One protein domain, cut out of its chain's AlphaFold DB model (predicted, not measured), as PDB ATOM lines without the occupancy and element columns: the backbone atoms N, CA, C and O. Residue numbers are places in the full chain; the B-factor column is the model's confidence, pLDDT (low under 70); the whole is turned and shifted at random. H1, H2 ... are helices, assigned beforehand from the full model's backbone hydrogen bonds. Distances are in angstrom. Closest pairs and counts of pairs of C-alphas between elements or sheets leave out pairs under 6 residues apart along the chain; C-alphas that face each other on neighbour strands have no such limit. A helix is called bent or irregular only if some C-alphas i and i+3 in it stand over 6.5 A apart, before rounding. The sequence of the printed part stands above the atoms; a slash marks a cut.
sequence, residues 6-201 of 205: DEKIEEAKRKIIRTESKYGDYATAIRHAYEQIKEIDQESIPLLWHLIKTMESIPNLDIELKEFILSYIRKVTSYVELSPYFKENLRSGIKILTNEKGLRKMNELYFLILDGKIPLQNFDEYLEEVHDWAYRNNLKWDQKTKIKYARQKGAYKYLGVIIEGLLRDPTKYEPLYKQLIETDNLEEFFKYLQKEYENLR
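What this domain is: This is residues 6 to 201 of the 205 residues of an uncharacterized protein of Nanobsidianus stetteri (UniProt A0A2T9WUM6). Long helix H1 runs along one side of a packed stack of helices and sticks out past it with residues 6 to 18; H3 packs between H1 and the kinked helix H7, the core of the stack. H2, H4 and H5 extend the packing, H8 and H9 cover the side away from H1, and H6 crosses H7 near its beginning. The printed part has 196 residues with ten named helices, H1 to H10 in chain order, no named strand, and the class all helix. It is compact, with a radius of gyration of the C-alphas of 17.5 A, yet elongated, spanning 56 by 35 by 33 A.

Where its parts are: H1, residues 6 to 40, is 51.3 A long and begins with C-alpha 6 at (18.025, -35.555, 0.952). H2 is residues 42 to 57, H3 63 to 78, H4 84 to 97, H5 100 to 115 and H6 123 to 136. H7, residues 143 to 168, is 36.6 A long, from C-alpha 143 at (6.514, -43.603, -18.000), with a kink of 31 degrees near residue 159. H8 is residues 170 to 182, H9 186 to 195 and H10 197 to 200, with C-alpha 200 at (-9.913, -27.082, -39.316). H2 and H8 are only just irregular: C-alphas 43 and 46 are 6.7 A apart, C-alphas 172 and 175 6.8 A.

How they stand to each other: H1, H2, H3 and H4 form an up and down bundle, each running against the one before. H1 touches H3, closest C-alphas Ala 33 and Arg 74 at 4.7 A. H1 and H2 form a hairpin at a shallow tilt of 24 degrees, H1 touching H2 with residues 34 to 38 alone, closest C-alphas Ile 37 and Ser 44 at 6.6 A. The hub, H7, touches five helices. With residues 156 to 168 alone it touches H3 at a steep tilt of 46 degrees, closest C-alphas Tyr 72 and Glu 164 at 6.3 A. With residues 148 to 159 alone it touches H5, closest C-alphas Leu 114 and Arg 151 at 5.2 A. H8 and H9 only just touch, only at the corner, with 3 pairs of C-alphas within 8 A, the closest Leu 180 and Phe 189 at 6.9 A. Every O i to N i+4 pair is within hydrogen-bond range in H1, H3, H4, H5, H6 and H9; H2 has 10 of 12, H7 20 of 22 and H8 7 of 9, and H10 is too short for such a pair.

The domain as a whole: The two C-alphas farthest apart, Asp 6 and Pro 84, are 59.0 A apart. The printed part has no cut and no long link. Residues 79 to 82 have pLDDT under 70.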
ATOM      1  N   ASP A   6      17.146 -35.738   2.111       88.44
ATOM      2  CA  ASP A   6      18.025 -35.555   0.952       88.44
ATOM      3  C   ASP A   6      17.272 -35.714  -0.375       88.44
ATOM      4  O   ASP A   6      17.431 -34.898  -1.281       88.44
ATOM      5  N   GLU A   7      16.368 -36.695  -0.479       88.06
ATOM      6  CA  GLU A   7      15.511 -36.867  -1.661       88.06
ATOM      7  C   GLU A   7      14.598 -35.655  -1.894       88.06
ATOM      8  O   GLU A   7      14.399 -35.237  -3.037       88.06
ATOM      9  N   LYS A   8      14.058 -35.062  -0.820       89.75
ATOM     10  CA  LYS A   8      13.237 -33.844  -0.905       89.75
ATOM     11  C   LYS A   8      14.065 -32.627  -1.324       89.75
ATOM     12  O   LYS A   8      13.580 -31.818  -2.116       89.75
ATOM     13  N   ILE A   9      15.299 -32.497  -0.827       87.62
ATOM     14  CA  ILE A   9      16.228 -31.421  -1.212       87.62
ATOM     15  C   ILE A   9      16.591 -31.539  -2.696       87.62
ATOM     16  O   ILE A   9      16.513 -30.549  -3.424       87.62
ATOM     17  N   GLU A  10      16.934 -32.735  -3.174       88.38
ATOM     18  CA  GLU A  10      17.267 -32.954  -4.584       88.38
ATOM     19  C   GLU A  10      16.067 -32.737  -5.515       88.38
ATOM     20  O   GLU A  10      16.202 -32.143  -6.588       88.38
ATOM     21  N   GLU A  11      14.863 -33.138  -5.104       86.25
ATOM     22  CA  GLU A  11      13.634 -32.828  -5.839       86.25
ATOM     23  C   GLU A  11      13.384 -31.314  -5.922       86.25
ATOM     24  O   GLU A  11      13.053 -30.804  -6.997       86.25
ATOM     25  N   ALA A  12      13.603 -30.582  -4.824       89.12
ATOM     26  CA  ALA A  12      13.484 -29.128  -4.796       89.12
ATOM     27  C   ALA A  12      14.519 -28.447  -5.708       89.12
ATOM     28  O   ALA A  12      14.136 -27.606  -6.522       89.12
ATOM     29  N   LYS A  13      15.796 -28.855  -5.664       89.12
ATOM     30  CA  LYS A  13      16.843 -28.344  -6.570       89.12
ATOM     31  C   LYS A  13      16.489 -28.577  -8.035       89.12
ATOM     32  O   LYS A  13      16.536 -27.652  -8.841       89.12
ATOM     33  N   ARG A  14      16.057 -29.795  -8.385       84.75
ATOM     34  CA  ARG A  14      15.601 -30.113  -9.749       84.75
ATOM     35  C   ARG A  14      14.411 -29.253 -10.161       84.75
ATOM     36  O   ARG A  14      14.326 -28.858 -11.320       84.75
ATOM     37  N   LYS A  15      13.487 -28.964  -9.240       87.62
ATOM     38  CA  LYS A  15      12.344 -28.081  -9.500       87.62
ATOM     39  C   LYS A  15      12.789 -26.640  -9.760       87.62
ATOM     40  O   LYS A  15      12.261 -26.037 -10.690       87.62
ATOM     41  N   ILE A  16      13.755 -26.121  -9.000       87.56
ATOM     42  CA  ILE A  16      14.335 -24.783  -9.205       87.56
ATOM     43  C   ILE A  16      14.973 -24.699 -10.595       87.56
ATOM     44  O   ILE A  16      14.509 -23.907 -11.409       87.56
ATOM     45  N   ILE A  17      15.904 -25.604 -10.919       87.94
ATOM     46  CA  ILE A  17      16.603 -25.631 -12.219       87.94
ATOM     47  C   ILE A  17      15.612 -25.713 -13.389       87.94
ATOM     48  O   ILE A  17      15.724 -24.991 -14.375       87.94
ATOM     49  N   ARG A  18      14.595 -26.581 -13.287       85.75
ATOM     50  CA  ARG A  18      13.552 -26.696 -14.322       85.75
ATOM     51  C   ARG A  18      12.728 -25.422 -14.462       85.75
ATOM     52  O   ARG A  18      12.306 -25.102 -15.566       85.75
ATOM     53  N   THR A  19      12.454 -24.739 -13.356       87.44
ATOM     54  CA  THR A  19      11.701 -23.483 -13.375       87.44
ATOM     55  C   THR A  19      12.526 -22.405 -14.066       87.44
ATOM     56  O   THR A  19      12.034 -21.795 -15.007       87.44
ATOM     57  N   GLU A  20      13.792 -22.238 -13.684       90.00
ATOM     58  CA  GLU A  20      14.716 -21.291 -14.323       90.00
ATOM     59  C   GLU A  20      14.836 -21.538 -15.832       90.00
ATOM     60  O   GLU A  20      14.696 -20.597 -16.612       90.00
ATOM     61  N   SER A  21      14.991 -22.801 -16.249       90.44
ATOM     62  CA  SER A  21      15.020 -23.179 -17.670       90.44
ATOM     63  C   SER A  21      13.772 -22.701 -18.412       90.44
ATOM     64  O   SER A  21      13.900 -22.025 -19.424       90.44
ATOM     65  N   LYS A  22      12.570 -22.965 -17.878       91.75
ATOM     66  CA  LYS A  22      11.305 -22.550 -18.508       91.75
ATOM     67  C   LYS A  22      11.188 -21.039 -18.677       91.75
ATOM     68  O   LYS A  22      10.683 -20.568 -19.690       91.75
ATOM     69  N   TYR A  23      11.643 -20.265 -17.691       92.00
ATOM     70  CA  TYR A  23      11.671 -18.807 -17.815       92.00
ATOM     71  C   TYR A  23      12.701 -18.345 -18.855       92.00
ATOM     72  O   TYR A  23      12.438 -17.383 -19.577       92.00
ATOM     73  N   GLY A  24      13.830 -19.048 -18.984       93.44
ATOM     74  CA  GLY A  24      14.799 -18.833 -20.062       93.44
ATOM     75  C   GLY A  24      14.229 -19.135 -21.455       93.44
ATOM     76  O   GLY A  24      14.407 -18.335 -22.380       93.44
ATOM     77  N   ASP A  25      13.497 -20.240 -21.596       93.69
ATOM     78  CA  ASP A  25      12.825 -20.637 -22.839       93.69
ATOM     79  C   ASP A  25      11.752 -19.608 -23.226       93.69
ATOM     80  O   ASP A  25      11.731 -19.118 -24.358       93.69
ATOM     81  N   TYR A  26      10.942 -19.166 -22.260       96.00
ATOM     82  CA  TYR A  26       9.944 -18.118 -22.470       96.00
ATOM     83  C   TYR A  26      10.566 -16.780 -22.897       96.00
ATOM     84  O   TYR A  26      10.126 -16.178 -23.879       96.00
ATOM     85  N   ALA A  27      11.630 -16.326 -22.226       95.38
ATOM     86  CA  ALA A  27      12.347 -15.111 -22.618       95.38
ATOM     87  C   ALA A  27      12.927 -15.221 -24.041       95.38
ATOM     88  O   ALA A  27      12.879 -14.264 -24.821       95.38
ATOM     89  N   THR A  28      13.426 -16.403 -24.406       96.56
ATOM     90  CA  THR A  28      13.909 -16.690 -25.762       96.56
ATOM     91  C   THR A  28      12.776 -16.632 -26.787       96.56
ATOM     92  O   THR A  28      12.947 -16.018 -27.842       96.56
ATOM     93  N   ALA A  29      11.606 -17.189 -26.468       96.62
ATOM     94  CA  ALA A  29      10.428 -17.141 -27.327       96.62
ATOM     95  C   ALA A  29       9.934 -15.703 -27.561       96.62
ATOM     96  O   ALA A  29       9.624 -15.353 -28.701       96.62
ATOM     97  N   ILE A  30       9.935 -14.845 -26.528       97.31
ATOM     98  CA  ILE A  30       9.622 -13.409 -26.664       97.31
ATOM     99  C   ILE A  30      10.576 -12.753 -27.659       97.31
ATOM    100  O   ILE A  30      10.136 -12.082 -28.595       97.31
ATOM    101  N   ARG A  31      11.884 -12.960 -27.470       97.06
ATOM    102  CA  ARG A  31      12.913 -12.374 -28.332       97.06
ATOM    103  C   ARG A  31      12.739 -12.809 -29.784       97.06
ATOM    104  O   ARG A  31      12.728 -11.955 -30.663       97.06
ATOM    105  N   HIS A  32      12.557 -14.104 -30.038       95.88
ATOM    106  CA  HIS A  32      12.398 -14.614 -31.402       95.88
ATOM    107  C   HIS A  32      11.106 -14.134 -32.063       95.88
ATOM    108  O   HIS A  32      11.123 -13.807 -33.246       95.88
ATOM    109  N   ALA A  33       9.991 -14.073 -31.327       95.94
ATOM    110  CA  ALA A  33       8.743 -13.521 -31.852       95.94
ATOM    111  C   ALA A  33       8.902 -12.033 -32.210       95.94
ATOM    112  O   ALA A  33       8.443 -11.602 -33.265       95.94
ATOM    113  N   TYR A  34       9.598 -11.263 -31.367       96.56
ATOM    114  CA  TYR A  34       9.903  -9.858 -31.627       96.56
ATOM    115  C   TYR A  34      10.809  -9.666 -32.848       96.56
ATOM    116  O   TYR A  34      10.484  -8.852 -33.707       96.56
ATOM    117  N   GLU A  35      11.919 -10.405 -32.937       95.19
ATOM    118  CA  GLU A  35      12.864 -10.330 -34.061       95.19
ATOM    119  C   GLU A  35      12.137 -10.586 -35.392       95.19
ATOM    120  O   GLU A  35      12.225  -9.768 -36.305       95.19
ATOM    121  N   GLN A  36      11.314 -11.638 -35.456       92.56
ATOM    122  CA  GLN A  36      10.539 -11.971 -36.656       92.56
ATOM    123  C   GLN A  36       9.467 -10.926 -36.994       92.56
ATOM    124  O   GLN A  36       9.335 -10.518 -38.146       92.56
ATOM    125  N   ILE A  37       8.703 -10.449 -36.004       92.69
ATOM    126  CA  ILE A  37       7.695  -9.406 -36.243       92.69
ATOM    127  C   ILE A  37       8.353  -8.106 -36.707       92.69
ATOM    128  O   ILE A  37       7.845  -7.465 -37.621       92.69
ATOM    129  N   LYS A  38       9.488  -7.718 -36.121       93.62
ATOM    130  CA  LYS A  38      10.200  -6.490 -36.488       93.62
ATOM    131  C   LYS A  38      10.638  -6.490 -37.954       93.62
ATOM    132  O   LYS A  38      10.610  -5.433 -38.584       93.62
ATOM    133  N   GLU A  39      11.045  -7.645 -38.474       90.38
ATOM    134  CA  GLU A  39      11.459  -7.809 -39.871       90.38
ATOM    135  C   GLU A  39      10.274  -7.735 -40.844       90.38
ATOM    136  O   GLU A  39      10.395  -7.151 -41.921       90.38
ATOM    137  N   ILE A  40       9.117  -8.280 -40.464       88.88
ATOM    138  CA  ILE A  40       7.962  -8.409 -41.362       88.88
ATOM    139  C   ILE A  40       7.024  -7.206 -41.285       88.88
ATOM    140  O   ILE A  40       6.548  -6.708 -42.313       88.88
ATOM    141  N   ASP A  41       6.708  -6.768 -40.070       90.69
ATOM    142  CA  ASP A  41       5.670  -5.786 -39.805       90.69
ATOM    143  C   ASP A  41       5.845  -5.056 -38.459       90.69
ATOM    144  O   ASP A  41       5.368  -5.490 -37.409       90.69
ATOM    145  N   GLN A  42       6.470  -3.880 -38.495       91.75
ATOM    146  CA  GLN A  42       6.719  -3.079 -37.291       91.75
ATOM    147  C   GLN A  42       5.434  -2.597 -36.597       91.75
ATOM    148  O   GLN A  42       5.431  -2.428 -35.378       91.75
ATOM    149  N   GLU A  43       4.327  -2.433 -37.327       93.38
ATOM    150  CA  GLU A  43       3.032  -2.052 -36.739       93.38
ATOM    151  C   GLU A  43       2.436  -3.154 -35.850       93.38
ATOM    152  O   GLU A  43       1.597  -2.871 -34.993       93.38
ATOM    153  N   SER A  44       2.894  -4.401 -35.992       94.81
ATOM    154  CA  SER A  44       2.516  -5.501 -35.102       94.81
ATOM    155  C   SER A  44       3.280  -5.496 -33.771       94.81
ATOM    156  O   SER A  44       2.857  -6.176 -32.836       94.81
ATOM    157  N   ILE A  45       4.362  -4.717 -33.620       96.88
ATOM    158  CA  ILE A  45       5.171  -4.691 -32.384       96.88
ATOM    159  C   ILE A  45       4.345  -4.253 -31.158       96.88
ATOM    160  O   ILE A  45       4.381  -4.960 -30.146       96.88
ATOM    161  N   PRO A  46       3.562  -3.151 -31.197       98.06
ATOM    162  CA  PRO A  46       2.716  -2.774 -30.064       98.06
ATOM    163  C   PRO A  46       1.665  -3.839 -29.721       98.06
ATOM    164  O   PRO A  46       1.337  -4.016 -28.549       98.06
ATOM    165  N   LEU A  47       1.164  -4.569 -30.725       98.25
ATOM    166  CA  LEU A  47       0.181  -5.642 -30.541       98.25
ATOM    167  C   LEU A  47       0.808  -6.852 -29.844       98.25
ATOM    168  O   LEU A  47       0.243  -7.358 -28.878       98.25
ATOM    169  N   LEU A  48       2.006  -7.268 -30.274       98.12
ATOM    170  CA  LEU A  48       2.779  -8.317 -29.608       98.12
ATOM    171  C   LEU A  48       3.054  -7.947 -28.146       98.12
ATOM    172  O   LEU A  48       2.875  -8.768 -27.248       98.12
ATOM    173  N   TRP A  49       3.458  -6.700 -27.894       98.25
ATOM    174  CA  TRP A  49       3.713  -6.225 -26.537       98.25
ATOM    175  C   TRP A  49       2.452  -6.231 -25.670       98.25
ATOM    176  O   TRP A  49       2.510  -6.596 -24.495       98.25
ATOM    177  N   HIS A  50       1.305  -5.862 -26.243       98.69
ATOM    178  CA  HIS A  50       0.027  -5.933 -25.545       98.69
ATOM    179  C   HIS A  50      -0.351  -7.377 -25.197       98.69
ATOM    180  O   HIS A  50      -0.692  -7.635 -24.045       98.69
ATOM    181  N   LEU A  51      -0.196  -8.316 -26.137       98.69
ATOM    182  CA  LEU A  51      -0.417  -9.742 -25.898       98.69
ATOM    183  C   LEU A  51       0.457 -10.265 -24.750       98.69
ATOM    184  O   LEU A  51      -0.062 -10.898 -23.833       98.69
ATOM    185  N   ILE A  52       1.761  -9.966 -24.761       98.38
ATOM    186  CA  ILE A  52       2.695 -10.375 -23.696       98.38
ATOM    187  C   ILE A  52       2.243  -9.818 -22.345       98.38
ATOM    188  O   ILE A  52       2.134 -10.569 -21.380       98.38
ATOM    189  N   LYS A  53       1.910  -8.523 -22.273       98.50
ATOM    190  CA  LYS A  53       1.397  -7.909 -21.041       98.50
ATOM    191  C   LYS A  53       0.141  -8.603 -20.520       98.50
ATOM    192  O   LYS A  53       0.059  -8.860 -19.323       98.50
ATOM    193  N   THR A  54      -0.804  -8.926 -21.399       98.62
ATOM    194  CA  THR A  54      -2.035  -9.623 -21.010       98.62
ATOM    195  C   THR A  54      -1.754 -11.052 -20.539       98.62
ATOM    196  O   THR A  54      -2.342 -11.509 -19.563       98.62
ATOM    197  N   MET A  55      -0.822 -11.765 -21.177       98.44
ATOM    198  CA  MET A  55      -0.390 -13.083 -20.699       98.44
ATOM    199  C   MET A  55       0.274 -13.004 -19.317       98.44
ATOM    200  O   MET A  55       0.036 -13.864 -18.470       98.44
ATOM    201  N   GLU A  56       1.087 -11.974 -19.061       97.62
ATOM    202  CA  GLU A  56       1.716 -11.748 -17.754       97.62
ATOM    203  C   GLU A  56       0.724 -11.329 -16.665       97.62
ATOM    204  O   GLU A  56       0.919 -11.681 -15.504       97.62
ATOM    205  N   SER A  57      -0.368 -10.643 -17.012       97.56
ATOM    206  CA  SER A  57      -1.386 -10.253 -16.032       97.56
ATOM    207  C   SER A  57      -2.287 -11.405 -15.574       97.56
ATOM    208  O   SER A  57      -3.042 -11.228 -14.620       97.56
ATOM    209  N   ILE A  58      -2.240 -12.576 -16.220       97.62
ATOM    210  CA  ILE A  58      -3.022 -13.759 -15.834       97.62
ATOM    211  C   ILE A  58      -2.181 -14.631 -14.877       97.62
ATOM    212  O   ILE A  58      -1.267 -15.317 -15.337       97.62
ATOM    213  N   PRO A  59      -2.500 -14.699 -13.564       89.56
ATOM    214  CA  PRO A  59      -1.609 -15.313 -12.566       89.56
ATOM    215  C   PRO A  59      -1.328 -16.808 -12.762       89.56
ATOM    216  O   PRO A  59      -0.277 -17.294 -12.363       89.56
ATOM    217  N   ASN A  60      -2.265 -17.538 -13.375       92.00
ATOM    218  CA  ASN A  60      -2.202 -18.994 -13.536       92.00
ATOM    219  C   ASN A  60      -2.053 -19.426 -15.004       92.00
ATOM    220  O   ASN A  60      -2.325 -20.584 -15.322       92.00
ATOM    221  N   LEU A  61      -1.697 -18.503 -15.905       95.62
ATOM    222  CA  LEU A  61      -1.433 -18.858 -17.295       95.62
ATOM    223  C   LEU A  61      -0.095 -19.594 -17.369       95.62
ATOM    224  O   LEU A  61       0.943 -19.025 -17.023       95.62
ATOM    225  N   ASP A  62      -0.135 -20.857 -17.792       95.75
ATOM    226  CA  ASP A  62       1.043 -21.713 -17.815       95.75
ATOM    227  C   ASP A  62       2.135 -21.136 -18.721       95.75
ATOM    228  O   ASP A  62       1.876 -20.706 -19.846       95.75
ATOM    229  N   ILE A  63       3.373 -21.128 -18.226       95.88
ATOM    230  CA  ILE A  63       4.506 -20.543 -18.945       95.88
ATOM    231  C   ILE A  63       4.805 -21.271 -20.259       95.88
ATOM    232  O   ILE A  63       5.167 -20.619 -21.235       95.88
ATOM    233  N   GLU A  64       4.596 -22.591 -20.316       94.75
ATOM    234  CA  GLU A  64       4.806 -23.372 -21.538       94.75
ATOM    235  C   GLU A  64       3.717 -23.028 -22.570       94.75
ATOM    236  O   GLU A  64       3.999 -22.971 -23.763       94.75
ATOM    237  N   LEU A  65       2.491 -22.692 -22.135       96.75
ATOM    238  CA  LEU A  65       1.448 -22.175 -23.030       96.75
ATOM    239  C   LEU A  65       1.775 -20.762 -23.551       96.75
ATOM    240  O   LEU A  65       1.539 -20.478 -24.728       96.75
ATOM    241  N   LYS A  66       2.349 -19.882 -22.718       97.88
ATOM    242  CA  LYS A  66       2.815 -18.556 -23.170       97.88
ATOM    243  C   LYS A  66       3.911 -18.686 -24.229       97.88
ATOM    244  O   LYS A  66       3.829 -18.071 -25.293       97.88
ATOM    245  N   GLU A  67       4.915 -19.519 -23.951       97.62
ATOM    246  CA  GLU A  67       5.983 -19.867 -24.891       97.62
ATOM    247  C   GLU A  67       5.400 -20.431 -26.192       97.62
ATOM    248  O   GLU A  67       5.764 -19.996 -27.286       97.62
ATOM    249  N   PHE A  68       4.434 -21.342 -26.079       97.19
ATOM    250  CA  PHE A  68       3.773 -21.970 -27.211       97.19
ATOM    251  C   PHE A  68       3.085 -20.955 -28.134       97.19
ATOM    252  O   PHE A  68       3.308 -20.991 -29.347       97.19
ATOM    253  N   ILE A  69       2.317 -20.006 -27.588       98.19
ATOM    254  CA  ILE A  69       1.670 -18.939 -28.371       98.19
ATOM    255  C   ILE A  69       2.718 -18.113 -29.132       98.19
ATOM    256  O   ILE A  69       2.589 -17.905 -30.342       98.19
ATOM    257  N   LEU A  70       3.793 -17.694 -28.457       98.12
ATOM    258  CA  LEU A  70       4.881 -16.924 -29.073       98.12
ATOM    259  C   LEU A  70       5.621 -17.724 -30.153       98.12
ATOM    260  O   LEU A  70       5.971 -17.180 -31.203       98.12
ATOM    261  N   SER A  71       5.810 -19.027 -29.936       95.44
ATOM    262  CA  SER A  71       6.418 -19.923 -30.921       95.44
ATOM    263  C   SER A  71       5.583 -20.009 -32.202       95.44
ATOM    264  O   SER A  71       6.145 -20.041 -33.296       95.44
ATOM    265  N   TYR A  72       4.250 -19.974 -32.092       94.38
ATOM    266  CA  TYR A  72       3.352 -19.977 -33.244       94.38
ATOM    267  C   TYR A  72       3.355 -18.652 -33.992       94.38
ATOM    268  O   TYR A  72       3.334 -18.672 -35.220       94.38
ATOM    269  N   ILE A  73       3.457 -17.525 -33.283       94.94
ATOM    270  CA  ILE A  73       3.676 -16.219 -33.915       94.94
ATOM    271  C   ILE A  73       4.950 -16.275 -34.756       94.94
ATOM    272  O   ILE A  73       4.871 -16.093 -35.967       94.94
ATOM    273  N   ARG A  74       6.085 -16.654 -34.147       93.38
ATOM    274  CA  ARG A  74       7.379 -16.819 -34.834       93.38
ATOM    275  C   ARG A  74       7.280 -17.768 -36.037       93.38
ATOM    276  O   ARG A  74       7.834 -17.502 -37.102       93.38
ATOM    277  N   LYS A  75       6.600 -18.902 -35.865       90.62
ATOM    278  CA  LYS A  75       6.416 -19.913 -36.909       90.62
ATOM    279  C   LYS A  75       5.636 -19.332 -38.083       90.62
ATOM    280  O   LYS A  75       6.099 -19.424 -39.214       90.62
ATOM    281  N   VAL A  76       4.476 -18.736 -37.828       89.56
ATOM    282  CA  VAL A  76       3.612 -18.183 -38.874       89.56
ATOM    283  C   VAL A  76       4.321 -17.056 -39.611       89.56
ATOM    284  O   VAL A  76       4.284 -17.047 -40.833       89.56
ATOM    285  N   THR A  77       5.060 -16.196 -38.910       88.31
ATOM    286  CA  THR A  77       5.889 -15.160 -39.537       88.31
ATOM    287  C   THR A  77       7.017 -15.733 -40.404       88.31
ATOM    288  O   THR A  77       7.300 -15.189 -41.462       88.31
ATOM    289  N   SER A  78       7.619 -16.868 -40.034       82.56
ATOM    290  CA  SER A  78       8.767 -17.429 -40.773       82.56
ATOM    291  C   SER A  78       8.439 -18.028 -42.151       82.56
ATOM    292  O   SER A  78       9.345 -18.245 -42.950       82.56
ATOM    293  N   TYR A  79       7.166 -18.327 -42.432       68.56
ATOM    294  CA  TYR A  79       6.743 -19.066 -43.632       68.56
ATOM    295  C   TYR A  79       6.147 -18.183 -44.737       68.56
ATOM    296  O   TYR A  79       5.438 -18.699 -45.598       68.56
ATOM    297  N   VAL A  80       6.343 -16.867 -44.697       61.19
ATOM    298  CA  VAL A  80       5.470 -15.953 -45.440       61.19
ATOM    299  C   VAL A  80       6.197 -15.204 -46.550       61.19
ATOM    300  O   VAL A  80       7.132 -14.445 -46.304       61.19
ATOM    301  N   GLU A  81       5.669 -15.340 -47.766       61.94
ATOM    302  CA  GLU A  81       5.815 -14.340 -48.823       61.94
ATOM    303  C   GLU A  81       5.081 -13.064 -48.390       61.94
ATOM    304  O   GLU A  81       3.902 -13.128 -48.046       61.94
ATOM    305  N   LEU A  82       5.778 -11.921 -48.366       63.88
ATOM    306  CA  LEU A  82       5.376 -10.633 -47.764       63.88
ATOM    307  C   LEU A  82       4.133  -9.962 -48.405       63.88
ATOM    308  O   LEU A  82       4.173  -8.792 -48.786       63.88
ATOM    309  N   SER A  83       3.009 -10.667 -48.505       73.56
ATOM    310  CA  SER A  83       1.731 -10.137 -48.968       73.56
ATOM    311  C   SER A  83       1.136  -9.180 -47.925       73.56
ATOM    312  O   SER A  83       1.091  -9.520 -46.738       73.56
ATOM    313  N   PRO A  84       0.621  -8.001 -48.331       76.75
ATOM    314  CA  PRO A  84      -0.097  -7.089 -47.437       76.75
ATOM    315  C   PRO A  84      -1.257  -7.760 -46.687       76.75
ATOM    316  O   PRO A  84      -1.439  -7.513 -45.497       76.75
ATOM    317  N   TYR A  85      -1.964  -8.682 -47.350       82.62
ATOM    318  CA  TYR A  85      -3.081  -9.427 -46.765       82.62
ATOM    319  C   TYR A  85      -2.657 -10.253 -45.544       82.62
ATOM    320  O   TYR A  85      -3.356 -10.309 -44.535       82.62
ATOM    321  N   PHE A  86      -1.457 -10.840 -45.587       86.81
ATOM    322  CA  PHE A  86      -0.927 -11.564 -44.439       86.81
ATOM    323  C   PHE A  86      -0.668 -10.638 -43.248       86.81
ATOM    324  O   PHE A  86      -0.973 -11.004 -42.116       86.81
ATOM    325  N   LYS A  87      -0.105  -9.443 -43.475       90.12
ATOM    326  CA  LYS A  87       0.210  -8.509 -42.383       90.12
ATOM    327  C   LYS A  87      -1.061  -8.067 -41.662       90.12
ATOM    328  O   LYS A  87      -1.087  -8.026 -40.434       90.12
ATOM    329  N   GLU A  88      -2.129  -7.795 -42.407       92.38
ATOM    330  CA  GLU A  88      -3.441  -7.479 -41.833       92.38
ATOM    331  C   GLU A  88      -3.998  -8.641 -41.002       92.38
ATOM    332  O   GLU A  88      -4.427  -8.432 -39.862       92.38
ATOM    333  N   ASN A  89      -3.907  -9.869 -41.521       93.81
ATOM    334  CA  ASN A  89      -4.326 -11.070 -40.800       93.81
ATOM    335  C   ASN A  89      -3.504 -11.294 -39.528       93.81
ATOM    336  O   ASN A  89      -4.085 -11.521 -38.471       93.81
ATOM    337  N   LEU A  90      -2.180 -11.137 -39.582       94.19
ATOM    338  CA  LEU A  90      -1.305 -11.250 -38.416       94.19
ATOM    339  C   LEU A  90      -1.703 -10.246 -37.327       94.19
ATOM    340  O   LEU A  90      -1.913 -10.628 -36.174       94.19
ATOM    341  N   ARG A  91      -1.862  -8.966 -37.692       95.94
ATOM    342  CA  ARG A  91      -2.277  -7.899 -36.766       95.94
ATOM    343  C   ARG A  91      -3.628  -8.217 -36.129       95.94
ATOM    344  O   ARG A  91      -3.788  -8.075 -34.916       95.94
ATOM    345  N   SER A  92      -4.604  -8.627 -36.937       97.25
ATOM    346  CA  SER A  92      -5.949  -8.976 -36.472       97.25
ATOM    347  C   SER A  92      -5.927 -10.204 -35.554       97.25
ATOM    348  O   SER A  92      -6.474 -10.170 -34.451       97.25
ATOM    349  N   GLY A  93      -5.191 -11.247 -35.937       97.50
ATOM    350  CA  GLY A  93      -5.008 -12.465 -35.157       97.50
ATOM    351  C   GLY A  93      -4.386 -12.204 -33.787       97.50
ATOM    352  O   GLY A  93      -4.912 -12.678 -32.782       97.50
ATOM    353  N   ILE A  94      -3.320 -11.395 -33.712       98.06
ATOM    354  CA  ILE A  94      -2.697 -11.010 -32.433       98.06
ATOM    355  C   ILE A  94      -3.692 -10.239 -31.553       98.06
ATOM    356  O   ILE A  94      -3.793 -10.515 -30.355       98.06
ATOM    357  N   LYS A  95      -4.467  -9.305 -32.127       98.50
ATOM    358  CA  LYS A  95      -5.512  -8.576 -31.385       98.50
ATOM    359  C   LYS A  95      -6.549  -9.530 -30.792       98.50
ATOM    360  O   LYS A  95      -6.867  -9.408 -29.612       98.50
ATOM    361  N   ILE A  96      -7.030 -10.497 -31.573       98.44
ATOM    362  CA  ILE A  96      -8.010 -11.493 -31.114       98.44
ATOM    363  C   ILE A  96      -7.411 -12.388 -30.016       98.44
ATOM    364  O   ILE A  96      -8.035 -12.589 -28.971       98.44
ATOM    365  N   LEU A  97      -6.176 -12.868 -30.197       97.94
ATOM    366  CA  LEU A  97      -5.460 -13.679 -29.202       97.94
ATOM    367  C   LEU A  97      -5.220 -12.940 -27.879       97.94
ATOM    368  O   LEU A  97      -5.104 -13.582 -26.840       97.94
ATOM    369  N   THR A  98      -5.196 -11.605 -27.891       98.38
ATOM    370  CA  THR A  98      -5.028 -10.782 -26.681       98.38
ATOM    371  C   THR A  98      -6.278 -10.781 -25.780       98.38
ATOM    372  O   THR A  98      -6.280 -10.177 -24.710       98.38
ATOM    373  N   ASN A  99      -7.354 -11.477 -26.157       98.38
ATOM    374  CA  ASN A  99      -8.530 -11.641 -25.309       98.38
ATOM    375  C   ASN A  99      -8.215 -12.460 -24.038       98.38
ATOM    376  O   ASN A  99      -7.955 -13.662 -24.107       98.38
ATOM    377  N   GLU A 100      -8.313 -11.828 -22.864       98.25
ATOM    378  CA  GLU A 100      -7.998 -12.462 -21.576       98.25
ATOM    379  C   GLU A 100      -8.859 -13.706 -21.286       98.25
ATOM    380  O   GLU A 100      -8.345 -14.729 -20.828       98.25
ATOM    381  N   LYS A 101     -10.167 -13.653 -21.581       98.06
ATOM    382  CA  LYS A 101     -11.083 -14.785 -21.361       98.06
ATOM    383  C   LYS A 101     -10.692 -15.977 -22.239       98.06
ATOM    384  O   LYS A 101     -10.690 -17.109 -21.759       98.06
ATOM    385  N   GLY A 102     -10.310 -15.725 -23.490       98.12
ATOM    386  CA  GLY A 102      -9.826 -16.759 -24.401       98.12
ATOM    387  C   GLY A 102      -8.489 -17.359 -23.978       98.12
ATOM    388  O   GLY A 102      -8.365 -18.582 -23.958       98.12
ATOM    389  N   LEU A 103      -7.532 -16.546 -23.517       98.44
ATOM    390  CA  LEU A 103      -6.278 -17.041 -22.928       98.44
ATOM    391  C   LEU A 103      -6.539 -17.949 -21.717       98.44
ATOM    392  O   LEU A 103      -5.947 -19.024 -21.603       98.44
ATOM    393  N   ARG A 104      -7.473 -17.566 -20.837       98.25
ATOM    394  CA  ARG A 104      -7.884 -18.391 -19.687       98.25
ATOM    395  C   ARG A 104      -8.539 -19.706 -20.114       98.25
ATOM    396  O   ARG A 104      -8.194 -20.741 -19.553       98.25
ATOM    397  N   LYS A 105      -9.424 -19.691 -21.115       97.94
ATOM    398  CA  LYS A 105     -10.072 -20.904 -21.648       97.94
ATOM    399  C   LYS A 105      -9.084 -21.837 -22.352       97.94
ATOM    400  O   LYS A 105      -9.156 -23.046 -22.155       97.94
ATOM    401  N   MET A 106      -8.114 -21.300 -23.098       98.06
ATOM    402  CA  MET A 106      -7.015 -22.102 -23.658       98.06
ATOM    403  C   MET A 106      -6.185 -22.760 -22.552       98.06
ATOM    404  O   MET A 106      -5.852 -23.937 -22.662       98.06
ATOM    405  N   ASN A 107      -5.892 -22.029 -21.474       97.88
ATOM    406  CA  ASN A 107      -5.164 -22.556 -20.321       97.88
ATOM    407  C   ASN A 107      -5.943 -23.651 -19.581       97.88
ATOM    408  O   ASN A 107      -5.380 -24.675 -19.210       97.88
ATOM    409  N   GLU A 108      -7.247 -23.458 -19.392       97.69
ATOM    410  CA  GLU A 108      -8.129 -24.462 -18.800       97.69
ATOM    411  C   GLU A 108      -8.148 -25.743 -19.643       97.69
ATOM    412  O   GLU A 108      -7.876 -26.826 -19.125       97.69
ATOM    413  N   LEU A 109      -8.368 -25.616 -20.956       97.75
ATOM    414  CA  LEU A 109      -8.336 -26.747 -21.883       97.75
ATOM    415  C   LEU A 109      -6.973 -27.455 -21.868       97.75
ATOM    416  O   LEU A 109      -6.922 -28.684 -21.808       97.75
ATOM    417  N   TYR A 110      -5.876 -26.691 -21.869       97.44
ATOM    418  CA  TYR A 110      -4.517 -27.219 -21.752       97.44
ATOM    419  C   TYR A 110      -4.372 -28.108 -20.511       97.44
ATOM    420  O   TYR A 110      -3.993 -29.273 -20.632       97.44
ATOM    421  N   PHE A 111      -4.755 -27.615 -19.330       97.06
ATOM    422  CA  PHE A 111      -4.664 -28.392 -18.092       97.06
ATOM    423  C   PHE A 111      -5.595 -29.605 -18.066       97.06
ATOM    424  O   PHE A 111      -5.182 -30.668 -17.606       97.06
ATOM    425  N   LEU A 112      -6.817 -29.499 -18.597       97.25
ATOM    426  CA  LEU A 112      -7.736 -30.638 -18.688       97.25
ATOM    427  C   LEU A 112      -7.156 -31.778 -19.539       97.25
ATOM    428  O   LEU A 112      -7.292 -32.950 -19.171       97.25
ATOM    429  N   ILE A 113      -6.474 -31.450 -20.639       96.75
ATOM    430  CA  ILE A 113      -5.788 -32.433 -21.488       96.75
ATOM    431  C   ILE A 113      -4.561 -33.005 -20.767       96.75
ATOM    432  O   ILE A 113      -4.383 -34.222 -20.737       96.75
ATOM    433  N   LEU A 114      -3.727 -32.160 -20.149       95.19
ATOM    434  CA  LEU A 114      -2.527 -32.585 -19.410       95.19
ATOM    435  C   LEU A 114      -2.855 -33.531 -18.247       95.19
ATOM    436  O   LEU A 114      -2.197 -34.564 -18.071       95.19
ATOM    437  N   ASP A 115      -3.904 -33.219 -17.490       95.44
ATOM    438  CA  ASP A 115      -4.405 -34.054 -16.398       95.44
ATOM    439  C   ASP A 115      -5.036 -35.356 -16.917       95.44
ATOM    440  O   ASP A 115      -5.132 -36.342 -16.183       95.44
ATOM    441  N   GLY A 116      -5.401 -35.411 -18.203       94.00
ATOM    442  CA  GLY A 116      -6.103 -36.536 -18.821       94.00
ATOM    443  C   GLY A 116      -7.586 -36.590 -18.473       94.00
ATOM    444  O   GLY A 116      -8.193 -37.648 -18.593       94.00
ATOM    445  N   LYS A 117      -8.157 -35.466 -18.023       96.44
ATOM    446  CA  LYS A 117      -9.601 -35.307 -17.798       96.44
ATOM    447  C   LYS A 117     -10.356 -35.236 -19.120       96.44
ATOM    448  O   LYS A 117     -11.480 -35.708 -19.204       96.44
ATOM    449  N   ILE A 118      -9.715 -34.681 -20.148       95.25
ATOM    450  CA  ILE A 118     -10.189 -34.740 -21.527       95.25
ATOM    451  C   ILE A 118      -9.313 -35.742 -22.297       95.25
ATOM    452  O   ILE A 118      -8.097 -35.537 -22.387       95.25
ATOM    453  N   PRO A 119      -9.891 -36.829 -22.842       93.50
ATOM    454  CA  PRO A 119      -9.130 -37.837 -23.562       93.50
ATOM    455  C   PRO A 119      -8.711 -37.348 -24.954       93.50
ATOM    456  O   PRO A 119      -9.478 -36.711 -25.682       93.50
ATOM    457  N   LEU A 120      -7.488 -37.711 -25.334       94.00
ATOM    458  CA  LEU A 120      -6.964 -37.554 -26.689       94.00
ATOM    459  C   LEU A 120      -7.275 -38.828 -27.481       94.00
ATOM    460  O   LEU A 120      -6.844 -39.904 -27.075       94.00
ATOM    461  N   GLN A 121      -7.984 -38.717 -28.607       92.44
ATOM    462  CA  GLN A 121      -8.320 -39.867 -29.463       92.44
ATOM    463  C   GLN A 121      -7.061 -40.574 -29.985       92.44
ATOM    464  O   GLN A 121      -6.984 -41.796 -29.961       92.44
ATOM    465  N   ASN A 122      -6.039 -39.797 -30.345       91.56
ATOM    466  CA  ASN A 122      -4.770 -40.296 -30.879       91.56
ATOM    467  C   ASN A 122      -3.668 -40.316 -29.807       91.56
ATOM    468  O   ASN A 122      -2.518 -39.975 -30.078       91.56
ATOM    469  N   PHE A 123      -4.014 -40.622 -28.551       95.38
ATOM    470  CA  PHE A 123      -3.039 -40.581 -27.459       95.38
ATOM    471  C   PHE A 123      -1.862 -41.541 -27.675       95.38
ATOM    472  O   PHE A 123      -0.720 -41.154 -27.424       95.38
ATOM    473  N   ASP A 124      -2.138 -42.751 -28.164       96.19
ATOM    474  CA  ASP A 124      -1.117 -43.777 -28.387       96.19
ATOM    475  C   ASP A 124      -0.081 -43.332 -29.429       96.19
ATOM    476  O   ASP A 124       1.115 -43.490 -29.196       96.19
ATOM    477  N   GLU A 125      -0.514 -42.652 -30.498       95.12
ATOM    478  CA  GLU A 125       0.387 -42.051 -31.496       95.12
ATOM    479  C   GLU A 125       1.319 -41.016 -30.848       95.12
ATOM    480  O   GLU A 125       2.534 -41.040 -31.047       95.12
ATOM    481  N   TYR A 126       0.786 -40.118 -30.009       95.50
ATOM    482  CA  TYR A 126       1.622 -39.132 -29.315       95.50
ATOM    483  C   TYR A 126       2.587 -39.782 -28.322       95.50
ATOM    484  O   TYR A 126       3.694 -39.276 -28.115       95.50
ATOM    485  N   LEU A 127       2.175 -40.878 -27.684       95.94
ATOM    486  CA  LEU A 127       3.016 -41.621 -26.756       95.94
ATOM    487  C   LEU A 127       4.172 -42.314 -27.483       95.94
ATOM    488  O   LEU A 127       5.303 -42.254 -26.996       95.94
ATOM    489  N   GLU A 128       3.905 -42.909 -28.645       95.12
ATOM    490  CA  GLU A 128       4.913 -43.508 -29.520       95.12
ATOM    491  C   GLU A 128       5.907 -42.454 -30.019       95.12
ATOM    492  O   GLU A 128       7.112 -42.598 -29.819       95.12
ATOM    493  N   GLU A 129       5.426 -41.321 -30.537       93.69
ATOM    494  CA  GLU A 129       6.295 -40.235 -31.002       93.69
ATOM    495  C   GLU A 129       7.215 -39.690 -29.894       93.69
ATOM    496  O   GLU A 129       8.377 -39.350 -30.140       93.69
ATOM    497  N   VAL A 130       6.706 -39.579 -28.663       93.38
ATOM    498  CA  VAL A 130       7.500 -39.147 -27.504       93.38
ATOM    499  C   VAL A 130       8.494 -40.223 -27.081       93.38
ATOM    500  O   VAL A 130       9.624 -39.895 -26.711       93.38
ATOM    501  N   HIS A 131       8.100 -41.497 -27.135       91.25
ATOM    502  CA  HIS A 131       8.994 -42.614 -26.860       91.25
ATOM    503  C   HIS A 131      10.189 -42.600 -27.817       91.25
ATOM    504  O   HIS A 131      11.338 -42.610 -27.372       91.25
ATOM    505  N   ASP A 132       9.905 -42.500 -29.110       92.06
ATOM    506  CA  ASP A 132      10.875 -42.429 -30.193       92.06
ATOM    507  C   ASP A 132      11.830 -41.250 -30.060       92.06
ATOM    508  O   ASP A 132      13.044 -41.388 -30.230       92.06
ATOM    509  N   TRP A 133      11.286 -40.069 -29.768       91.31
ATOM    510  CA  TRP A 133      12.089 -38.868 -29.591       91.31
ATOM    511  C   TRP A 133      13.015 -38.997 -28.377       91.31
ATOM    512  O   TRP A 133      14.202 -38.679 -28.478       91.31
ATOM    513  N   ALA A 134      12.512 -39.514 -27.251       91.25
ATOM    514  CA  ALA A 134      13.328 -39.738 -26.062       91.25
ATOM    515  C   ALA A 134      14.449 -40.753 -26.336       91.25
ATOM    516  O   ALA A 134      15.593 -40.515 -25.947       91.25
ATOM    517  N   TYR A 135      14.146 -41.836 -27.061       89.69
ATOM    518  CA  TYR A 135      15.130 -42.835 -27.479       89.69
ATOM    519  C   TYR A 135      16.230 -42.221 -28.355       89.69
ATOM    520  O   TYR A 135      17.410 -42.334 -28.027       89.69
ATOM    521  N   ARG A 136      15.857 -41.487 -29.414       92.88
ATOM    522  CA  ARG A 136      16.807 -40.832 -30.335       92.88
ATOM    523  C   ARG A 136      17.727 -39.820 -29.648       92.88
ATOM    524  O   ARG A 136      18.844 -39.610 -30.107       92.88
ATOM    525  N   ASN A 137      17.275 -39.210 -28.554       89.94
ATOM    526  CA  ASN A 137      18.045 -38.234 -27.781       89.94
ATOM    527  C   ASN A 137      18.744 -38.844 -26.550       89.94
ATOM    528  O   ASN A 137      19.250 -38.104 -25.709       89.94
ATOM    529  N   ASN A 138      18.783 -40.176 -26.421       90.94
ATOM    530  CA  ASN A 138      19.373 -40.890 -25.279       90.94
ATOM    531  C   ASN A 138      18.799 -40.463 -23.910       90.94
ATOM    532  O   ASN A 138      19.486 -40.490 -22.884       90.94
ATOM    533  N   LEU A 139      17.521 -40.079 -23.875       88.19
ATOM    534  CA  LEU A 139      16.838 -39.617 -22.673       88.19
ATOM    535  C   LEU A 139      16.167 -40.781 -21.941       88.19
ATOM    536  O   LEU A 139      15.254 -41.437 -22.446       88.19
ATOM    537  N   LYS A 140      16.580 -41.006 -20.693       87.94
ATOM    538  CA  LYS A 140      15.980 -42.014 -19.809       87.94
ATOM    539  C   LYS A 140      14.796 -41.419 -19.049       87.94
ATOM    540  O   LYS A 140      14.925 -41.011 -17.897       87.94
ATOM    541  N   TRP A 141      13.650 -41.330 -19.715       86.75
ATOM    542  CA  TRP A 141      12.408 -40.834 -19.118       86.75
ATOM    543  C   TRP A 141      11.553 -41.957 -18.538       86.75
ATOM    544  O   TRP A 141      11.348 -42.987 -19.183       86.75
ATOM    545  N   ASP A 142      11.013 -41.726 -17.340       90.06
ATOM    546  CA  ASP A 142      10.003 -42.602 -16.752       90.06
ATOM    547  C   ASP A 142       8.666 -42.519 -17.514       90.06
ATOM    548  O   ASP A 142       8.404 -41.588 -18.284       90.06
ATOM    549  N   GLN A 143       7.798 -43.512 -17.299       90.12
ATOM    550  CA  GLN A 143       6.514 -43.603 -18.000       90.12
ATOM    551  C   GLN A 143       5.615 -42.387 -17.734       90.12
ATOM    552  O   GLN A 143       4.934 -41.906 -18.636       90.12
ATOM    553  N   LYS A 144       5.641 -41.851 -16.507       92.38
ATOM    554  CA  LYS A 144       4.855 -40.674 -16.121       92.38
ATOM    555  C   LYS A 144       5.275 -39.438 -16.922       92.38
ATOM    556  O   LYS A 144       4.427 -38.667 -17.361       92.38
ATOM    557  N   THR A 145       6.575 -39.273 -17.135       90.88
ATOM    558  CA  THR A 145       7.165 -38.198 -17.929       90.88
ATOM    559  C   THR A 145       6.761 -38.350 -19.390       90.88
ATOM    560  O   THR A 145       6.245 -37.396 -19.965       90.88
ATOM    561  N   LYS A 146       6.877 -39.554 -19.968       93.56
ATOM    562  CA  LYS A 146       6.432 -39.818 -21.348       93.56
ATOM    563  C   LYS A 146       4.950 -39.490 -21.554       93.56
ATOM    564  O   LYS A 146       4.617 -38.765 -22.484       93.56
ATOM    565  N   ILE A 147       4.077 -39.929 -20.642       95.44
ATOM    566  CA  ILE A 147       2.637 -39.618 -20.676       95.44
ATOM    567  C   ILE A 147       2.395 -38.107 -20.624       95.44
ATOM    568  O   ILE A 147       1.600 -37.589 -21.407       95.44
ATOM    569  N   LYS A 148       3.090 -37.384 -19.735       93.75
ATOM    570  CA  LYS A 148       2.971 -35.924 -19.636       93.75
ATOM    571  C   LYS A 148       3.317 -35.251 -20.969       93.75
ATOM    572  O   LYS A 148       2.528 -34.448 -21.459       93.75
ATOM    573  N   TYR A 149       4.464 -35.592 -21.559       93.06
ATOM    574  CA  TYR A 149       4.905 -35.011 -22.830       93.06
ATOM    575  C   TYR A 149       3.986 -35.393 -23.998       93.06
ATOM    576  O   TYR A 149       3.724 -34.556 -24.858       93.06
ATOM    577  N   ALA A 150       3.435 -36.609 -24.012       96.44
ATOM    578  CA  ALA A 150       2.473 -37.036 -25.029       96.44
ATOM    579  C   ALA A 150       1.175 -36.215 -24.958       96.44
ATOM    580  O   ALA A 150       0.688 -35.718 -25.974       96.44
ATOM    581  N   ARG A 151       0.649 -35.983 -23.747       96.94
ATOM    582  CA  ARG A 151      -0.530 -35.125 -23.545       96.94
ATOM    583  C   ARG A 151      -0.259 -33.677 -23.921       96.94
ATOM    584  O   ARG A 151      -1.085 -33.062 -24.585       96.94
ATOM    585  N   GLN A 152       0.907 -33.157 -23.546       95.12
ATOM    586  CA  GLN A 152       1.340 -31.815 -23.925       95.12
ATOM    587  C   GLN A 152       1.416 -31.659 -25.446       95.12
ATOM    588  O   GLN A 152       0.874 -30.703 -25.995       95.12
ATOM    589  N   LYS A 153       2.004 -32.638 -26.142       94.94
ATOM    590  CA  LYS A 153       2.062 -32.656 -27.606       94.94
ATOM    591  C   LYS A 153       0.669 -32.662 -28.236       94.94
ATOM    592  O   LYS A 153       0.415 -31.886 -29.157       94.94
ATOM    593  N   GLY A 154      -0.244 -33.480 -27.710       94.56
ATOM    594  CA  GLY A 154      -1.642 -33.493 -28.134       94.56
ATOM    595  C   GLY A 154      -2.331 -32.143 -27.921       94.56
ATOM    596  O   GLY A 154      -2.910 -31.600 -28.859       94.56
ATOM    597  N   ALA A 155      -2.206 -31.551 -26.729       96.19
ATOM    598  CA  ALA A 155      -2.770 -30.236 -26.426       96.19
ATOM    599  C   ALA A 155      -2.260 -29.163 -27.399       96.19
ATOM    600  O   ALA A 155      -3.049 -28.414 -27.973       96.19
ATOM    601  N   TYR A 156      -0.952 -29.149 -27.658       95.44
ATOM    602  CA  TYR A 156      -0.322 -28.253 -28.624       95.44
ATOM    603  C   TYR A 156      -0.826 -28.463 -30.049       95.44
ATOM    604  O   TYR A 156      -1.063 -27.490 -30.760       95.44
ATOM    605  N   LYS A 157      -1.052 -29.703 -30.486       94.69
ATOM    606  CA  LYS A 157      -1.582 -29.959 -31.832       94.69
ATOM    607  C   LYS A 157      -2.948 -29.305 -32.047       94.69
ATOM    608  O   LYS A 157      -3.167 -28.722 -33.106       94.69
ATOM    609  N   TYR A 158      -3.833 -29.351 -31.054       95.75
ATOM    610  CA  TYR A 158      -5.187 -28.806 -31.172       95.75
ATOM    611  C   TYR A 158      -5.275 -27.307 -30.862       95.75
ATOM    612  O   TYR A 158      -5.893 -26.568 -31.625       95.75
ATOM    613  N   LEU A 159      -4.603 -26.819 -29.814       97.12
ATOM    614  CA  LEU A 159      -4.510 -25.375 -29.549       97.12
ATOM    615  C   LEU A 159      -3.797 -24.644 -30.694       97.12
ATOM    616  O   LEU A 159      -4.175 -23.533 -31.061       97.12
ATOM    617  N   GLY A 160      -2.812 -25.300 -31.311       96.06
ATOM    618  CA  GLY A 160      -2.109 -24.797 -32.483       96.06
ATOM    619  C   GLY A 160      -3.022 -24.535 -33.680       96.06
ATOM    620  O   GLY A 160      -2.763 -23.591 -34.414       96.06
ATOM    621  N   VAL A 161      -4.112 -25.295 -33.860       96.00
ATOM    622  CA  VAL A 161      -5.102 -25.037 -34.928       96.00
ATOM    623  C   VAL A 161      -5.757 -23.672 -34.741       96.00
ATOM    624  O   VAL A 161      -5.856 -22.906 -35.694       96.00
ATOM    625  N   ILE A 162      -6.157 -23.356 -33.509       97.19
ATOM    626  CA  ILE A 162      -6.807 -22.088 -33.172       97.19
ATOM    627  C   ILE A 162      -5.807 -20.939 -33.319       97.19
ATOM    628  O   ILE A 162      -6.094 -19.962 -34.001       97.19
ATOM    629  N   ILE A 163      -4.615 -21.073 -32.730       97.62
ATOM    630  CA  ILE A 163      -3.599 -20.012 -32.736       97.62
ATOM    631  C   ILE A 163      -3.080 -19.760 -34.159       97.62
ATOM    632  O   ILE A 163      -3.108 -18.626 -34.623       97.62
ATOM    633  N   GLU A 164      -2.644 -20.798 -34.883       95.56
ATOM    634  CA  GLU A 164      -2.177 -20.652 -36.272       95.56
ATOM    635  C   GLU A 164      -3.290 -20.156 -37.191       95.56
ATOM    636  O   GLU A 164      -3.042 -19.318 -38.055       95.56
ATOM    637  N   GLY A 165      -4.513 -20.649 -36.989       95.06
ATOM    638  CA  GLY A 165      -5.683 -20.230 -37.740       95.06
ATOM    639  C   GLY A 165      -5.981 -18.744 -37.572       95.06
ATOM    640  O   GLY A 165      -6.093 -18.038 -38.569       95.06
ATOM    641  N   LEU A 166      -6.017 -18.244 -36.333       97.12
ATOM    642  CA  LEU A 166      -6.219 -16.819 -36.053       97.12
ATOM    643  C   LEU A 166      -5.125 -15.941 -36.664       97.12
ATOM    644  O   LEU A 166      -5.423 -14.867 -37.169       97.12
ATOM    645  N   LEU A 167      -3.867 -16.388 -36.629       94.94
ATOM    646  CA  LEU A 167      -2.740 -15.625 -37.174       94.94
ATOM    647  C   LEU A 167      -2.717 -15.605 -38.712       94.94
ATOM    648  O   LEU A 167      -2.183 -14.664 -39.293       94.94
ATOM    649  N   ARG A 168      -3.258 -16.638 -39.374       91.94
ATOM    650  CA  ARG A 168      -3.256 -16.762 -40.843       91.94
ATOM    651  C   ARG A 168      -4.540 -16.273 -41.508       91.94
ATOM    652  O   ARG A 168      -4.457 -15.684 -42.581       91.94
ATOM    653  N   ASP A 169      -5.698 -16.543 -40.914       93.69
ATOM    654  CA  ASP A 169      -7.029 -16.234 -41.457       93.69
ATOM    655  C   ASP A 169      -8.035 -15.973 -40.314       93.69
ATOM    656  O   ASP A 169      -8.890 -16.808 -39.999       93.69
ATOM    657  N   PRO A 170      -7.937 -14.816 -39.639       95.69
ATOM    658  CA  PRO A 170      -8.783 -14.512 -38.492       95.69
ATOM    659  C   PRO A 170     -10.278 -14.624 -38.802       95.69
ATOM    660  O   PRO A 170     -11.021 -15.149 -37.981       95.69
ATOM    661  N   THR A 171     -10.719 -14.222 -39.997       95.19
ATOM    662  CA  THR A 171     -12.130 -14.287 -40.410       95.19
ATOM    663  C   THR A 171     -12.685 -15.709 -40.341       95.19
ATOM    664  O   THR A 171     -13.811 -15.915 -39.886       95.19
ATOM    665  N   LYS A 172     -11.892 -16.708 -40.747       95.44
ATOM    666  CA  LYS A 172     -12.294 -18.118 -40.684       95.44
ATOM    667  C   LYS A 172     -12.251 -18.690 -39.263       95.44
ATOM    668  O   LYS A 172     -13.093 -19.520 -38.922       95.44
ATOM    669  N   TYR A 173     -11.273 -18.294 -38.445       97.25
ATOM    670  CA  TYR A 173     -11.000 -18.949 -37.154       97.25
ATOM    671  C   TYR A 173     -11.547 -18.217 -35.927       97.25
ATOM    672  O   TYR A 173     -11.694 -18.834 -34.871       97.25
ATOM    673  N   GLU A 174     -11.911 -16.941 -36.041       97.81
ATOM    674  CA  GLU A 174     -12.559 -16.197 -34.961       97.81
ATOM    675  C   GLU A 174     -13.861 -16.864 -34.478       97.81
ATOM    676  O   GLU A 174     -14.037 -16.951 -33.262       97.81
ATOM    677  N   PRO A 175     -14.741 -17.422 -35.340       97.75
ATOM    678  CA  PRO A 175     -15.910 -18.171 -34.875       97.75
ATOM    679  C   PRO A 175     -15.551 -19.370 -33.985       97.75
ATOM    680  O   PRO A 175     -16.176 -19.571 -32.946       97.75
ATOM    681  N   LEU A 176     -14.511 -20.135 -34.343       97.75
ATOM    682  CA  LEU A 176     -14.032 -21.264 -33.535       97.75
ATOM    683  C   LEU A 176     -13.473 -20.786 -32.187       97.75
ATOM    684  O   LEU A 176     -13.716 -21.401 -31.149       97.75
ATOM    685  N   TYR A 177     -12.747 -19.668 -32.186       98.12
ATOM    686  CA  TYR A 177     -12.225 -19.069 -30.961       98.12
ATOM    687  C   TYR A 177     -13.338 -18.521 -30.055       98.12
ATOM    688  O   TYR A 177     -13.277 -18.692 -28.839       98.12
ATOM    689  N   LYS A 178     -14.396 -17.933 -30.627       98.12
ATOM    690  CA  LYS A 178     -15.592 -17.519 -29.878       98.12
ATOM    691  C   LYS A 178     -16.288 -18.711 -29.230       98.12
ATOM    692  O   LYS A 178     -16.565 -18.652 -28.037       98.12
ATOM    693  N   GLN A 179     -16.448 -19.823 -29.952       97.56
ATOM    694  CA  GLN A 179     -16.986 -21.064 -29.379       97.56
ATOM    695  C   GLN A 179     -16.155 -21.558 -28.184       97.56
ATOM    696  O   GLN A 179     -16.727 -21.925 -27.160       97.56
ATOM    697  N   LEU A 180     -14.817 -21.511 -28.264       97.62
ATOM    698  CA  LEU A 180     -13.943 -21.832 -27.126       97.62
ATOM    699  C   LEU A 180     -14.176 -20.893 -25.927       97.62
ATOM    700  O   LEU A 180     -14.146 -21.327 -24.776       97.62
ATOM    701  N   ILE A 181     -14.362 -19.598 -26.182       97.81
ATOM    702  CA  ILE A 181     -14.563 -18.587 -25.137       97.81
ATOM    703  C   ILE A 181     -15.919 -18.751 -24.443       97.81
ATOM    704  O   ILE A 181     -16.033 -18.527 -23.232       97.81
ATOM    705  N   GLU A 182     -16.950 -19.062 -25.219       97.19
ATOM    706  CA  GLU A 182     -18.349 -19.065 -24.793       97.19
ATOM    707  C   GLU A 182     -18.797 -20.414 -24.237       97.19
ATOM    708  O   GLU A 182     -19.737 -20.444 -23.452       97.19
ATOM    709  N   THR A 183     -18.123 -21.512 -24.589       96.44
ATOM    710  CA  THR A 183     -18.510 -22.838 -24.102       96.44
ATOM    711  C   THR A 183     -18.325 -22.986 -22.590       96.44
ATOM    712  O   THR A 183     -17.258 -22.705 -22.022       96.44
ATOM    713  N   ASP A 184     -19.354 -23.532 -21.948       94.44
ATOM    714  CA  ASP A 184     -19.289 -24.053 -20.582       94.44
ATOM    715  C   ASP A 184     -18.844 -25.527 -20.549       94.44
ATOM    716  O   ASP A 184     -18.471 -26.042 -19.497       94.44
ATOM    717  N   ASN A 185     -18.813 -26.200 -21.707       96.25
ATOM    718  CA  ASN A 185     -18.412 -27.596 -21.857       96.25
ATOM    719  C   ASN A 185     -17.170 -27.724 -22.756       96.25
ATOM    720  O   ASN A 185     -17.255 -27.917 -23.974       96.25
ATOM    721  N   LEU A 186     -15.988 -27.625 -22.141       97.06
ATOM    722  CA  LEU A 186     -14.711 -27.774 -22.846       97.06
ATOM    723  C   LEU A 186     -14.482 -29.191 -23.386       97.06
ATOM    724  O   LEU A 186     -13.780 -29.345 -24.383       97.06
ATOM    725  N   GLU A 187     -15.072 -30.217 -22.770       96.56
ATOM    726  CA  GLU A 187     -14.946 -31.594 -23.252       96.56
ATOM    727  C   GLU A 187     -15.667 -31.776 -24.591       96.56
ATOM    728  O   GLU A 187     -15.103 -32.337 -25.531       96.56
ATOM    729  N   GLU A 188     -16.897 -31.277 -24.706       96.81
ATOM    730  CA  GLU A 188     -17.674 -31.340 -25.947       96.81
ATOM    731  C   GLU A 188     -17.056 -30.483 -27.053       96.81
ATOM    732  O   GLU A 188     -16.882 -30.964 -28.176       96.81
ATOM    733  N   PHE A 189     -16.619 -29.265 -26.714       97.56
ATOM    734  CA  PHE A 189     -15.847 -28.429 -27.633       97.56
ATOM    735  C   PHE A 189     -14.611 -29.173 -28.155       97.56
ATOM    736  O   PHE A 189     -14.337 -29.183 -29.355       97.56
ATOM    737  N   PHE A 190     -13.875 -29.847 -27.268       97.19
ATOM    738  CA  PHE A 190     -12.680 -30.572 -27.670       97.19
ATOM    739  C   PHE A 190     -12.994 -31.823 -28.497       97.19
ATOM    740  O   PHE A 190     -12.276 -32.113 -29.449       97.19
ATOM    741  N   LYS A 191     -14.079 -32.552 -28.205       96.38
ATOM    742  CA  LYS A 191     -14.547 -33.665 -29.052       96.38
ATOM    743  C   LYS A 191     -14.838 -33.197 -30.478       96.38
ATOM    744  O   LYS A 191     -14.418 -33.863 -31.424       96.38
ATOM    745  N   TYR A 192     -15.495 -32.048 -30.630       96.44
ATOM    746  CA  TYR A 192     -15.702 -31.420 -31.934       96.44
ATOM    747  C   TYR A 192     -14.367 -31.071 -32.610       96.44
ATOM    748  O   TYR A 192     -14.142 -31.460 -33.754       96.44
ATOM    749  N   LEU A 193     -13.449 -30.423 -31.885       95.94
ATOM    750  CA  LEU A 193     -12.139 -30.033 -32.413       95.94
ATOM    751  C   LEU A 193     -11.304 -31.235 -32.891       95.94
ATOM    752  O   LEU A 193     -10.618 -31.133 -33.904       95.94
ATOM    753  N   GLN A 194     -11.372 -32.369 -32.184       95.56
ATOM    754  CA  GLN A 194     -10.710 -33.612 -32.592       95.56
ATOM    755  C   GLN A 194     -11.335 -34.198 -33.859       95.56
ATOM    756  O   GLN A 194     -10.617 -34.547 -34.793       95.56
ATOM    757  N   LYS A 195     -12.670 -34.255 -33.916       96.19
ATOM    758  CA  LYS A 195     -13.406 -34.803 -35.059       96.19
ATOM    759  C   LYS A 195     -13.170 -34.001 -36.341       96.19
ATOM    760  O   LYS A 195     -12.966 -34.582 -37.400       96.19
ATOM    761  N   GLU A 196     -13.176 -32.676 -36.239       95.38
ATOM    762  CA  GLU A 196     -13.038 -31.773 -37.385       95.38
ATOM    763  C   GLU A 196     -11.585 -31.354 -37.651       95.38
ATOM    764  O   GLU A 196     -11.337 -30.446 -38.445       95.38
ATOM    765  N   TYR A 197     -10.606 -32.002 -37.010       93.06
ATOM    766  CA  TYR A 197      -9.203 -31.586 -37.051       93.06
ATOM    767  C   TYR A 197      -8.667 -31.401 -38.477       93.06
ATOM    768  O   TYR A 197      -8.083 -30.361 -38.777       93.06
ATOM    769  N   GLU A 198      -8.901 -32.360 -39.374       92.38
ATOM    770  CA  GLU A 198      -8.404 -32.294 -40.759       92.38
ATOM    771  C   GLU A 198      -9.048 -31.156 -41.573       92.38
ATOM    772  O   GLU A 198      -8.405 -30.565 -42.443       92.38
ATOM    773  N   ASN A 199     -10.292 -30.789 -41.254       92.38
ATOM    774  CA  ASN A 199     -11.011 -29.689 -41.902       92.38
ATOM    775  C   ASN A 199     -10.589 -28.320 -41.347       92.38
ATOM    776  O   ASN A 199     -10.559 -27.314 -42.070       92.38
ATOM    777  N   LEU A 200     -10.276 -28.286 -40.051       92.31
ATOM    778  CA  LEU A 200      -9.913 -27.082 -39.316       92.31
ATOM    779  C   LEU A 200      -8.419 -26.779 -39.381       92.31
ATOM    780  O   LEU A 200      -8.045 -25.638 -39.172       92.31
ATOM    781  N   ARG A 201      -7.537 -27.740 -39.654       90.81
ATOM    782  CA  ARG A 201      -6.097 -27.472 -39.672       90.81
ATOM    783  C   ARG A 201      -5.745 -26.454 -40.774       90.81
ATOM    784  O   ARG A 201      -6.087 -26.674 -41.939       90.81
TER     785      ARG A 201